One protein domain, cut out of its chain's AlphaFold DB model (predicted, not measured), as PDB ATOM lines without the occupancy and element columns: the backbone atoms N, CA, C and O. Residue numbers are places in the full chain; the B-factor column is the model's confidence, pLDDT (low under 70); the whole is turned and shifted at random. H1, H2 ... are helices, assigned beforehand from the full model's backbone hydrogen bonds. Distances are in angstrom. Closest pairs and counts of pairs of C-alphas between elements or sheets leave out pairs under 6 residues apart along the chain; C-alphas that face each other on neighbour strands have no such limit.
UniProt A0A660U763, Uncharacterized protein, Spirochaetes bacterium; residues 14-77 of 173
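Overview. This is residues 14 to 77 of the 173 residues of an uncharacterized protein of Spirochaetes bacterium (UniProt A0A660U763). A long helix, H3, runs through most of the length of a narrow rod, and shorter helices fold back along one side of it: H2 near its first end, H4 near its last part and H1 beside its middle. The small helix H5 sits at the corner after H4, on the side away from H3. The printed part has 64 residues with five named helices, in the order H1, H2, H3, H4, H5, and no named strand; the class is all helix. It is only just loose, close to compact, with a radius of gyration of the C-alphas of 13.0 A, and the C-alphas span 41 by 18 by 16 A.

Along the chain. H3, residues 40 to 63, is 33.1 A long, from C-alpha 40 at (21.489, 52.660, 10.461) to C-alpha 63 at (51.501, 41.326, 2.268), with a kink of 26 degrees near residue 56. H2, residues 23 to 33, is 14.8 A long. H1, residues 14 to 19, measures 9.6 A and begins at C-alpha 14, (37.429, 36.368, -2.375). H4, residues 67 to 72, measures 7.1 A. H5, residues 74 to 77, measures 5.1 A and ends at C-alpha 77, (37.967, 33.721, 13.115).

Arrangement. H3 is the hub and touches H1, H2 and H4. H2 and H3 form a helical hairpin, two helices running opposite ways, at a shallow tilt of 28 degrees; H3 touches H2 with residues 41 to 45 alone, and the closest C-alphas, those of Gly 28 and Pro 41, are 5.7 A apart. H3 and H4 form another helical hairpin, opposite ways at a steep tilt of 41 degrees; H3 touches H4 with residues 52 to 60 alone, and the closest C-alphas, those of Ser 60 and Val 67, are 5.2 A apart. H1 and H3 only just touch, with 3 pairs of C-alphas within 8 A, the closest being those of Ser 18 and Gly 49 at 6.5 A; H3 does so with residues 49 to 53 alone, and the two run opposite ways at a shallow tilt of 8 degrees. H4 and H5 touch only at the corner by their link, with the C-alphas of Cys 69 and Gly 76 closest at 4.8 A. H2 and H5 are close but not clearly touching, the closest C-alphas, Val 23 and Leu 75, being 7.9 A apart. H1 and H4 are apart, among other pairs. Every O i to N i+4 pair is within hydrogen-bond range in H2 and H4, against 1 of 2 in H1 and 18 of 20 in H3; H5 is too short for such a pair.

Size, cuts and confidence. The C-alphas farthest apart, those of Gly 35 and Gly 64, are 41.2 A apart. The printed part has no cut. The links H1 to H2, H3 to H4 and H4 to H5 are tight, H2 to H3 is short, and no link is long. The mean pLDDT of the printed part is 76.0, and residues 14 to 25 are under 70.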
ATOM      1  N   PRO A  14      37.432  36.565  -3.831       45.69
ATOM      2  CA  PRO A  14      37.429  36.368  -2.375       45.69
ATOM      3  C   PRO A  14      36.357  37.172  -1.612       45.69
ATOM      4  O   PRO A  14      36.152  36.910  -0.429       45.69
ATOM      5  N   ALA A  15      35.671  38.131  -2.252       40.25
ATOM      6  CA  ALA A  15      34.522  38.836  -1.673       40.25
ATOM      7  C   ALA A  15      33.258  37.958  -1.622       40.25
ATOM      8  O   ALA A  15      32.242  38.376  -1.069       40.25
ATOM      9  N   TRP A  16      33.329  36.707  -2.094       49.22
ATOM     10  CA  TRP A  16      32.295  35.699  -1.853       49.22
ATOM     11  C   TRP A  16      32.046  35.506  -0.353       49.22
ATOM     12  O   TRP A  16      30.901  35.378   0.066       49.22
ATOM     13  N   CYS A  17      33.106  35.595   0.464       51.28
ATOM     14  CA  CYS A  17      33.000  35.580   1.923       51.28
ATOM     15  C   CYS A  17      32.279  36.801   2.503       51.28
ATOM     16  O   CYS A  17      31.714  36.663   3.576       51.28
ATOM     17  N   SER A  18      32.275  37.955   1.831       45.31
ATOM     18  CA  SER A  18      31.602  39.174   2.307       45.31
ATOM     19  C   SER A  18      30.133  39.225   1.862       45.31
ATOM     20  O   SER A  18      29.273  39.607   2.648       45.31
ATOM     21  N   PHE A  19      29.817  38.775   0.639       42.19
ATOM     22  CA  PHE A  19      28.445  38.776   0.096       42.19
ATOM     23  C   PHE A  19      27.586  37.571   0.525       42.19
ATOM     24  O   PHE A  19      26.372  37.716   0.634       42.19
ATOM     25  N   LEU A  20      28.181  36.401   0.799       49.94
ATOM     26  CA  LEU A  20      27.478  35.224   1.351       49.94
ATOM     27  C   LEU A  20      27.664  35.062   2.865       49.94
ATOM     28  O   LEU A  20      27.262  34.047   3.438       49.94
ATOM     29  N   CYS A  21      28.266  36.044   3.541       57.22
ATOM     30  CA  CYS A  21      28.342  36.033   4.995       57.22
ATOM     31  C   CYS A  21      26.922  36.168   5.560       57.22
ATOM     32  O   CYS A  21      26.422  37.280   5.727       57.22
ATOM     33  N   TYR A  22      26.278  35.054   5.921       58.97
ATOM     34  CA  TYR A  22      25.026  35.052   6.694       58.97
ATOM     35  C   TYR A  22      25.126  35.898   7.979       58.97
ATOM     36  O   TYR A  22      24.110  36.309   8.531       58.97
ATOM     37  N   VAL A  23      26.346  36.228   8.422       63.22
ATOM     38  CA  VAL A  23      26.622  37.169   9.514       63.22
ATOM     39  C   VAL A  23      26.030  38.555   9.250       63.22
ATOM     40  O   VAL A  23      25.521  39.152  10.186       63.22
ATOM     41  N   GLY A  24      26.023  39.067   8.014       65.81
ATOM     42  CA  GLY A  24      25.427  40.374   7.701       65.81
ATOM     43  C   GLY A  24      23.924  40.425   8.020       65.81
ATOM     44  O   GLY A  24      23.504  41.256   8.828       65.81
ATOM     45  N   PRO A  25      23.112  39.506   7.462       66.06
ATOM     46  CA  PRO A  25      21.706  39.348   7.832       66.06
ATOM     47  C   PRO A  25      21.480  39.073   9.325       66.06
ATOM     48  O   PRO A  25      20.577  39.664   9.912       66.06
ATOM     49  N   VAL A  26      22.306  38.233   9.961       71.31
ATOM     50  CA  VAL A  26      22.206  37.927  11.402       71.31
ATOM     51  C   VAL A  26      22.478  39.166  12.258       71.31
ATOM     52  O   VAL A  26      21.710  39.450  13.172       71.31
ATOM     53  N   VAL A  27      23.518  39.942  11.949       72.50
ATOM     54  CA  VAL A  27      23.836  41.204  12.638       72.50
ATOM     55  C   VAL A  27      22.745  42.240  12.383       72.50
ATOM     56  O   VAL A  27      22.315  42.911  13.316       72.50
ATOM     57  N   GLY A  28      22.236  42.343  11.154       72.31
ATOM     58  CA  GLY A  28      21.110  43.221  10.829       72.31
ATOM     59  C   GLY A  28      19.837  42.866  11.603       72.31
ATOM     60  O   GLY A  28      19.142  43.758  12.091       72.31
ATOM     61  N   LEU A  29      19.548  41.572  11.763       72.56
ATOM     62  CA  LEU A  29      18.434  41.074  12.566       72.56
ATOM     63  C   LEU A  29      18.659  41.344  14.061       72.56
ATOM     64  O   LEU A  29      17.749  41.826  14.728       72.56
ATOM     65  N   LEU A  30      19.872  41.114  14.572       80.19
ATOM     66  CA  LEU A  30      20.250  41.400  15.958       80.19
ATOM     67  C   LEU A  30      20.098  42.893  16.286       80.19
ATOM     68  O   LEU A  30      19.496  43.242  17.294       80.19
ATOM     69  N   LEU A  31      20.574  43.779  15.407       81.06
ATOM     70  CA  LEU A  31      20.417  45.229  15.554       81.06
ATOM     71  C   LEU A  31      18.936  45.627  15.592       81.06
ATOM     72  O   LEU A  31      18.540  46.433  16.433       81.06
ATOM     73  N   ARG A  32      18.099  45.018  14.743       77.31
ATOM     74  CA  ARG A  32      16.641  45.221  14.786       77.31
ATOM     75  C   ARG A  32      16.025  44.724  16.097       77.31
ATOM     76  O   ARG A  32      15.196  45.436  16.659       77.31
ATOM     77  N   PHE A  33      16.437  43.558  16.603       83.50
ATOM     78  CA  PHE A  33      15.999  43.035  17.907       83.50
ATOM     79  C   PHE A  33      16.403  43.946  19.073       83.50
ATOM     80  O   PHE A  33      15.626  44.120  20.005       83.50
ATOM     81  N   LEU A  34      17.568  44.590  18.995       87.25
ATOM     82  CA  LEU A  34      18.043  45.579  19.970       87.25
ATOM     83  C   LEU A  34      17.347  46.950  19.842       87.25
ATOM     84  O   LEU A  34      17.749  47.913  20.489       87.25
ATOM     85  N   GLY A  35      16.308  47.060  19.008       84.62
ATOM     86  CA  GLY A  35      15.517  48.281  18.846       84.62
ATOM     87  C   GLY A  35      16.145  49.327  17.925       84.62
ATOM     88  O   GLY A  35      15.613  50.433  17.819       84.62
ATOM     89  N   VAL A  36      17.234  48.998  17.220       82.12
ATOM     90  CA  VAL A  36      17.860  49.894  16.240       82.12
ATOM     91  C   VAL A  36      16.990  49.942  14.984       82.12
ATOM     92  O   VAL A  36      16.917  48.989  14.206       82.12
ATOM     93  N   LYS A  37      16.298  51.067  14.794       82.56
ATOM     94  CA  LYS A  37      15.382  51.310  13.669       82.56
ATOM     95  C   LYS A  37      16.027  52.201  12.604       82.56
ATOM     96  O   LYS A  37      17.007  52.897  12.854       82.56
ATOM     97  N   GLY A  38      15.435  52.205  11.410       79.31
ATOM     98  CA  GLY A  38      15.819  53.100  10.316       79.31
ATOM     99  C   GLY A  38      16.989  52.594   9.469       79.31
ATOM    100  O   GLY A  38      17.233  51.395   9.363       79.31
ATOM    101  N   ILE A  39      17.693  53.528   8.829       81.31
ATOM    102  CA  ILE A  39      18.745  53.262   7.833       81.31
ATOM    103  C   ILE A  39      20.072  52.785   8.452       81.31
ATOM    104  O   ILE A  39      20.959  52.306   7.751       81.31
ATOM    105  N   LEU A  40      20.218  52.884   9.776       81.62
ATOM    106  CA  LEU A  40      21.489  52.660  10.461       81.62
ATOM    107  C   LEU A  40      22.077  51.244  10.263       81.62
ATOM    108  O   LEU A  40      23.256  51.160   9.923       81.62
ATOM    109  N   PRO A  41      21.312  50.133  10.367       77.12
ATOM    110  CA  PRO A  41      21.852  48.795  10.104       77.12
ATOM    111  C   PRO A  41      22.354  48.619   8.662       77.12
ATOM    112  O   PRO A  41      23.321  47.896   8.430       77.12
ATOM    113  N   LEU A  42      21.730  49.308   7.698       76.50
ATOM    114  CA  LEU A  42      22.174  49.304   6.304       76.50
ATOM    115  C   LEU A  42      23.517  50.029   6.155       76.50
ATOM    116  O   LEU A  42      24.426  49.495   5.525       76.50
ATOM    117  N   ILE A  43      23.662  51.210   6.766       81.81
ATOM    118  CA  ILE A  43      24.913  51.984   6.741       81.81
ATOM    119  C   ILE A  43      26.053  51.181   7.371       81.81
ATOM    120  O   ILE A  43      27.136  51.107   6.797       81.81
ATOM    121  N   VAL A  44      25.804  50.541   8.516       79.44
ATOM    122  CA  VAL A  44      26.799  49.699   9.196       79.44
ATOM    123  C   VAL A  44      27.214  48.519   8.313       79.44
ATOM    124  O   VAL A  44      28.407  48.268   8.161       79.44
ATOM    125  N   GLY A  45      26.256  47.829   7.686       76.38
ATOM    126  CA  GLY A  45      26.544  46.708   6.789       76.38
ATOM    127  C   GLY A  45      27.366  47.116   5.563       76.38
ATOM    128  O   GLY A  45      28.369  46.475   5.250       76.38
ATOM    129  N   ILE A  46      26.988  48.214   4.902       77.81
ATOM    130  CA  ILE A  46      27.725  48.751   3.748       77.81
ATOM    131  C   ILE A  46      29.123  49.211   4.171       77.81
ATOM    132  O   ILE A  46      30.104  48.878   3.507       77.81
ATOM    133  N   GLY A  47      29.234  49.934   5.290       82.94
ATOM    134  CA  GLY A  47      30.511  50.409   5.819       82.94
ATOM    135  C   GLY A  47      31.470  49.262   6.131       82.94
ATOM    136  O   GLY A  47      32.637  49.312   5.741       82.94
ATOM    137  N   PHE A  48      30.971  48.190   6.751       80.75
ATOM    138  CA  PHE A  48      31.758  46.984   7.007       80.75
ATOM    139  C   PHE A  48      32.200  46.294   5.707       80.75
ATOM    140  O   PHE A  48      33.371  45.948   5.566       80.75
ATOM    141  N   GLY A  49      31.307  46.164   4.720       76.94
ATOM    142  CA  GLY A  49      31.649  45.592   3.414       76.94
ATOM    143  C   GLY A  49      32.734  46.386   2.675       76.94
ATOM    144  O   GLY A  49      33.697  45.805   2.171       76.94
ATOM    145  N   ILE A  50      32.632  47.720   2.659       82.38
ATOM    146  CA  ILE A  50      33.659  48.602   2.079       82.38
ATOM    147  C   ILE A  50      34.989  48.445   2.825       82.38
ATOM    148  O   ILE A  50      36.044  48.361   2.192       82.38
ATOM    149  N   PHE A  51      34.951  48.363   4.156       84.50
ATOM    150  CA  PHE A  51      36.142  48.155   4.976       84.50
ATOM    151  C   PHE A  51      36.844  46.826   4.660       84.50
ATOM    152  O   PHE A  51      38.060  46.816   4.462       84.50
ATOM    153  N   GLU A  52      36.117  45.714   4.531       78.19
ATOM    154  CA  GLU A  52      36.713  44.423   4.156       78.19
ATOM    155  C   GLU A  52      37.338  44.458   2.749       78.19
ATOM    156  O   GLU A  52      38.444  43.946   2.538       78.19
ATOM    157  N   ILE A  53      36.678  45.113   1.784       79.75
ATOM    158  CA  ILE A  53      37.229  45.322   0.434       79.75
ATOM    159  C   ILE A  53      38.521  46.141   0.507       79.75
ATOM    160  O   ILE A  53      39.521  45.776  -0.120       79.75
ATOM    161  N   PHE A  54      38.535  47.209   1.305       86.00
ATOM    162  CA  PHE A  54      39.717  48.034   1.523       86.00
ATOM    163  C   PHE A  54      40.869  47.216   2.124       86.00
ATOM    164  O   PHE A  54      41.972  47.193   1.572       86.00
ATOM    165  N   VAL A  55      40.619  46.464   3.200       84.06
ATOM    166  CA  VAL A  55      41.619  45.576   3.822       84.06
ATOM    167  C   VAL A  55      42.167  44.579   2.802       84.06
ATOM    168  O   VAL A  55      43.381  44.354   2.735       84.06
ATOM    169  N   ARG A  56      41.309  43.991   1.967       80.69
ATOM    170  CA  ARG A  56      41.741  43.062   0.920       80.69
ATOM    171  C   ARG A  56      42.674  43.740  -0.084       80.69
ATOM    172  O   ARG A  56      43.777  43.242  -0.313       80.69
ATOM    173  N   ILE A  57      42.248  44.853  -0.675       82.44
ATOM    174  CA  ILE A  57      42.995  45.529  -1.742       82.44
ATOM    175  C   ILE A  57      44.339  46.035  -1.214       82.44
ATOM    176  O   ILE A  57      45.378  45.745  -1.807       82.44
ATOM    177  N   PHE A  58      44.334  46.735  -0.080       86.06
ATOM    178  CA  PHE A  58      45.510  47.461   0.394       86.06
ATOM    179  C   PHE A  58      46.409  46.650   1.325       86.06
ATOM    180  O   PHE A  58      47.625  46.825   1.286       86.06
ATOM    181  N   ILE A  59      45.860  45.753   2.147       87.38
ATOM    182  CA  ILE A  59      46.644  45.019   3.155       87.38
ATOM    183  C   ILE A  59      46.958  43.602   2.674       87.38
ATOM    184  O   ILE A  59      48.124  43.202   2.652       87.38
ATOM    185  N   SER A  60      45.938  42.841   2.264       83.38
ATOM    186  CA  SER A  60      46.098  41.428   1.887       83.38
ATOM    187  C   SER A  60      46.991  41.262   0.653       83.38
ATOM    188  O   SER A  60      47.926  40.460   0.683       83.38
ATOM    189  N   THR A  61      46.774  42.072  -0.390       80.25
ATOM    190  CA  THR A  61      47.586  42.043  -1.620       80.25
ATOM    191  C   THR A  61      49.039  42.427  -1.353       80.25
ATOM    192  O   THR A  61      49.941  41.696  -1.749       80.25
ATOM    193  N   ARG A  62      49.282  43.529  -0.624       86.12
ATOM    194  CA  ARG A  62      50.649  44.009  -0.341       86.12
ATOM    195  C   ARG A  62      51.463  43.019   0.484       86.12
ATOM    196  O   ARG A  62      52.660  42.884   0.267       86.12
ATOM    197  N   ARG A  63      50.826  42.327   1.431       85.25
ATOM    198  CA  ARG A  63      51.501  41.326   2.268       85.25
ATOM    199  C   ARG A  63      51.586  39.948   1.610       85.25
ATOM    200  O   ARG A  63      52.297  39.091   2.122       85.25
ATOM    201  N   GLY A  64      50.843  39.696   0.528       84.62
ATOM    202  CA  GLY A  64      50.710  38.357  -0.059       84.62
ATOM    203  C   GLY A  64      50.090  37.328   0.900       84.62
ATOM    204  O   GLY A  64      50.250  36.122   0.709       84.62
ATOM    205  N   LYS A  65      49.403  37.792   1.950       87.75
ATOM    206  CA  LYS A  65      48.777  36.978   3.003       87.75
ATOM    207  C   LYS A  65      47.275  37.219   3.012       87.75
ATOM    208  O   LYS A  65      46.824  38.322   2.710       87.75
ATOM    209  N   MET A  66      46.487  36.237   3.431       87.12
ATOM    210  CA  MET A  66      45.030  36.327   3.563       87.12
ATOM    211  C   MET A  66      44.608  37.022   4.867       87.12
ATOM    212  O   MET A  66      43.800  36.499   5.628       87.12
ATOM    213  N   VAL A  67      45.143  38.223   5.120       86.44
ATOM    214  CA  VAL A  67      44.920  39.005   6.355       86.44
ATOM    215  C   VAL A  67      43.432  39.181   6.661       86.44
ATOM    216  O   VAL A  67      43.034  39.045   7.814       86.44
ATOM    217  N   ASN A  68      42.605  39.404   5.632       83.19
ATOM    218  CA  ASN A  68      41.157  39.527   5.805       83.19
ATOM    219  C   ASN A  68      40.555  38.274   6.458       83.19
ATOM    220  O   ASN A  68      39.858  38.368   7.455       83.19
ATOM    221  N   CYS A  69      40.883  37.090   5.937       78.12
ATOM    222  CA  CYS A  69      40.349  35.822   6.436       78.12
ATOM    223  C   CYS A  69      40.931  35.434   7.802       78.12
ATOM    224  O   CYS A  69      40.305  34.694   8.548       78.12
ATOM    225  N   VAL A  70      42.136  35.904   8.128       85.62
ATOM    226  CA  VAL A  70      42.811  35.525   9.374       85.62
ATOM    227  C   VAL A  70      42.407  36.424  10.544       85.62
ATOM    228  O   VAL A  70      42.214  35.913  11.645       85.62
ATOM    229  N   TYR A  71      42.273  37.736  10.321       85.25
ATOM    230  CA  TYR A  71      42.180  38.718  11.411       85.25
ATOM    231  C   TYR A  71      40.935  39.611  11.381       85.25
ATOM    232  O   TYR A  71      40.633  40.225  12.399       85.25
ATOM    233  N   VAL A  72      40.239  39.726  10.247       83.06
ATOM    234  CA  VAL A  72      39.144  40.705  10.085       83.06
ATOM    235  C   VAL A  72      37.789  40.024   9.944       83.06
ATOM    236  O   VAL A  72      36.825  40.418  10.592       83.06
ATOM    237  N   CYS A  73      37.723  38.970   9.136       80.31
ATOM    238  CA  CYS A  73      36.486  38.271   8.847       80.31
ATOM    239  C   CYS A  73      36.032  37.448  10.068       80.31
ATOM    240  O   CYS A  73      36.761  36.545  10.500       80.31
ATOM    241  N   PRO A  74      34.813  37.671  10.590       79.31
ATOM    242  CA  PRO A  74      34.303  36.933  11.743       79.31
ATOM    243  C   PRO A  74      34.157  35.434  11.450       79.31
ATOM    244  O   PRO A  74      34.501  34.612  12.296       79.31
ATOM    245  N   LEU A  75      33.735  35.055  10.235       79.88
ATOM    246  CA  LEU A  75      33.692  33.645   9.829       79.88
ATOM    247  C   LEU A  75      35.083  33.020   9.765       79.88
ATOM    248  O   LEU A  75      35.247  31.863  10.137       79.88
ATOM    249  N   GLY A  76      36.086  33.781   9.328       81.06
ATOM    250  CA  GLY A  76      37.473  33.332   9.333       81.06
ATOM    251  C   GLY A  76      37.977  33.051  10.748       81.06
ATOM    252  O   GLY A  76      38.570  32.003  11.003       81.06
ATOM    253  N   LEU A  77      37.648  33.925  11.703       83.06
ATOM    254  CA  LEU A  77      37.967  33.721  13.115       83.06
ATOM    255  C   LEU A  77      37.266  32.482  13.691       83.06
ATOM    256  O   LEU A  77      37.915  31.653  14.332       83.06
TER     257      LEU A  77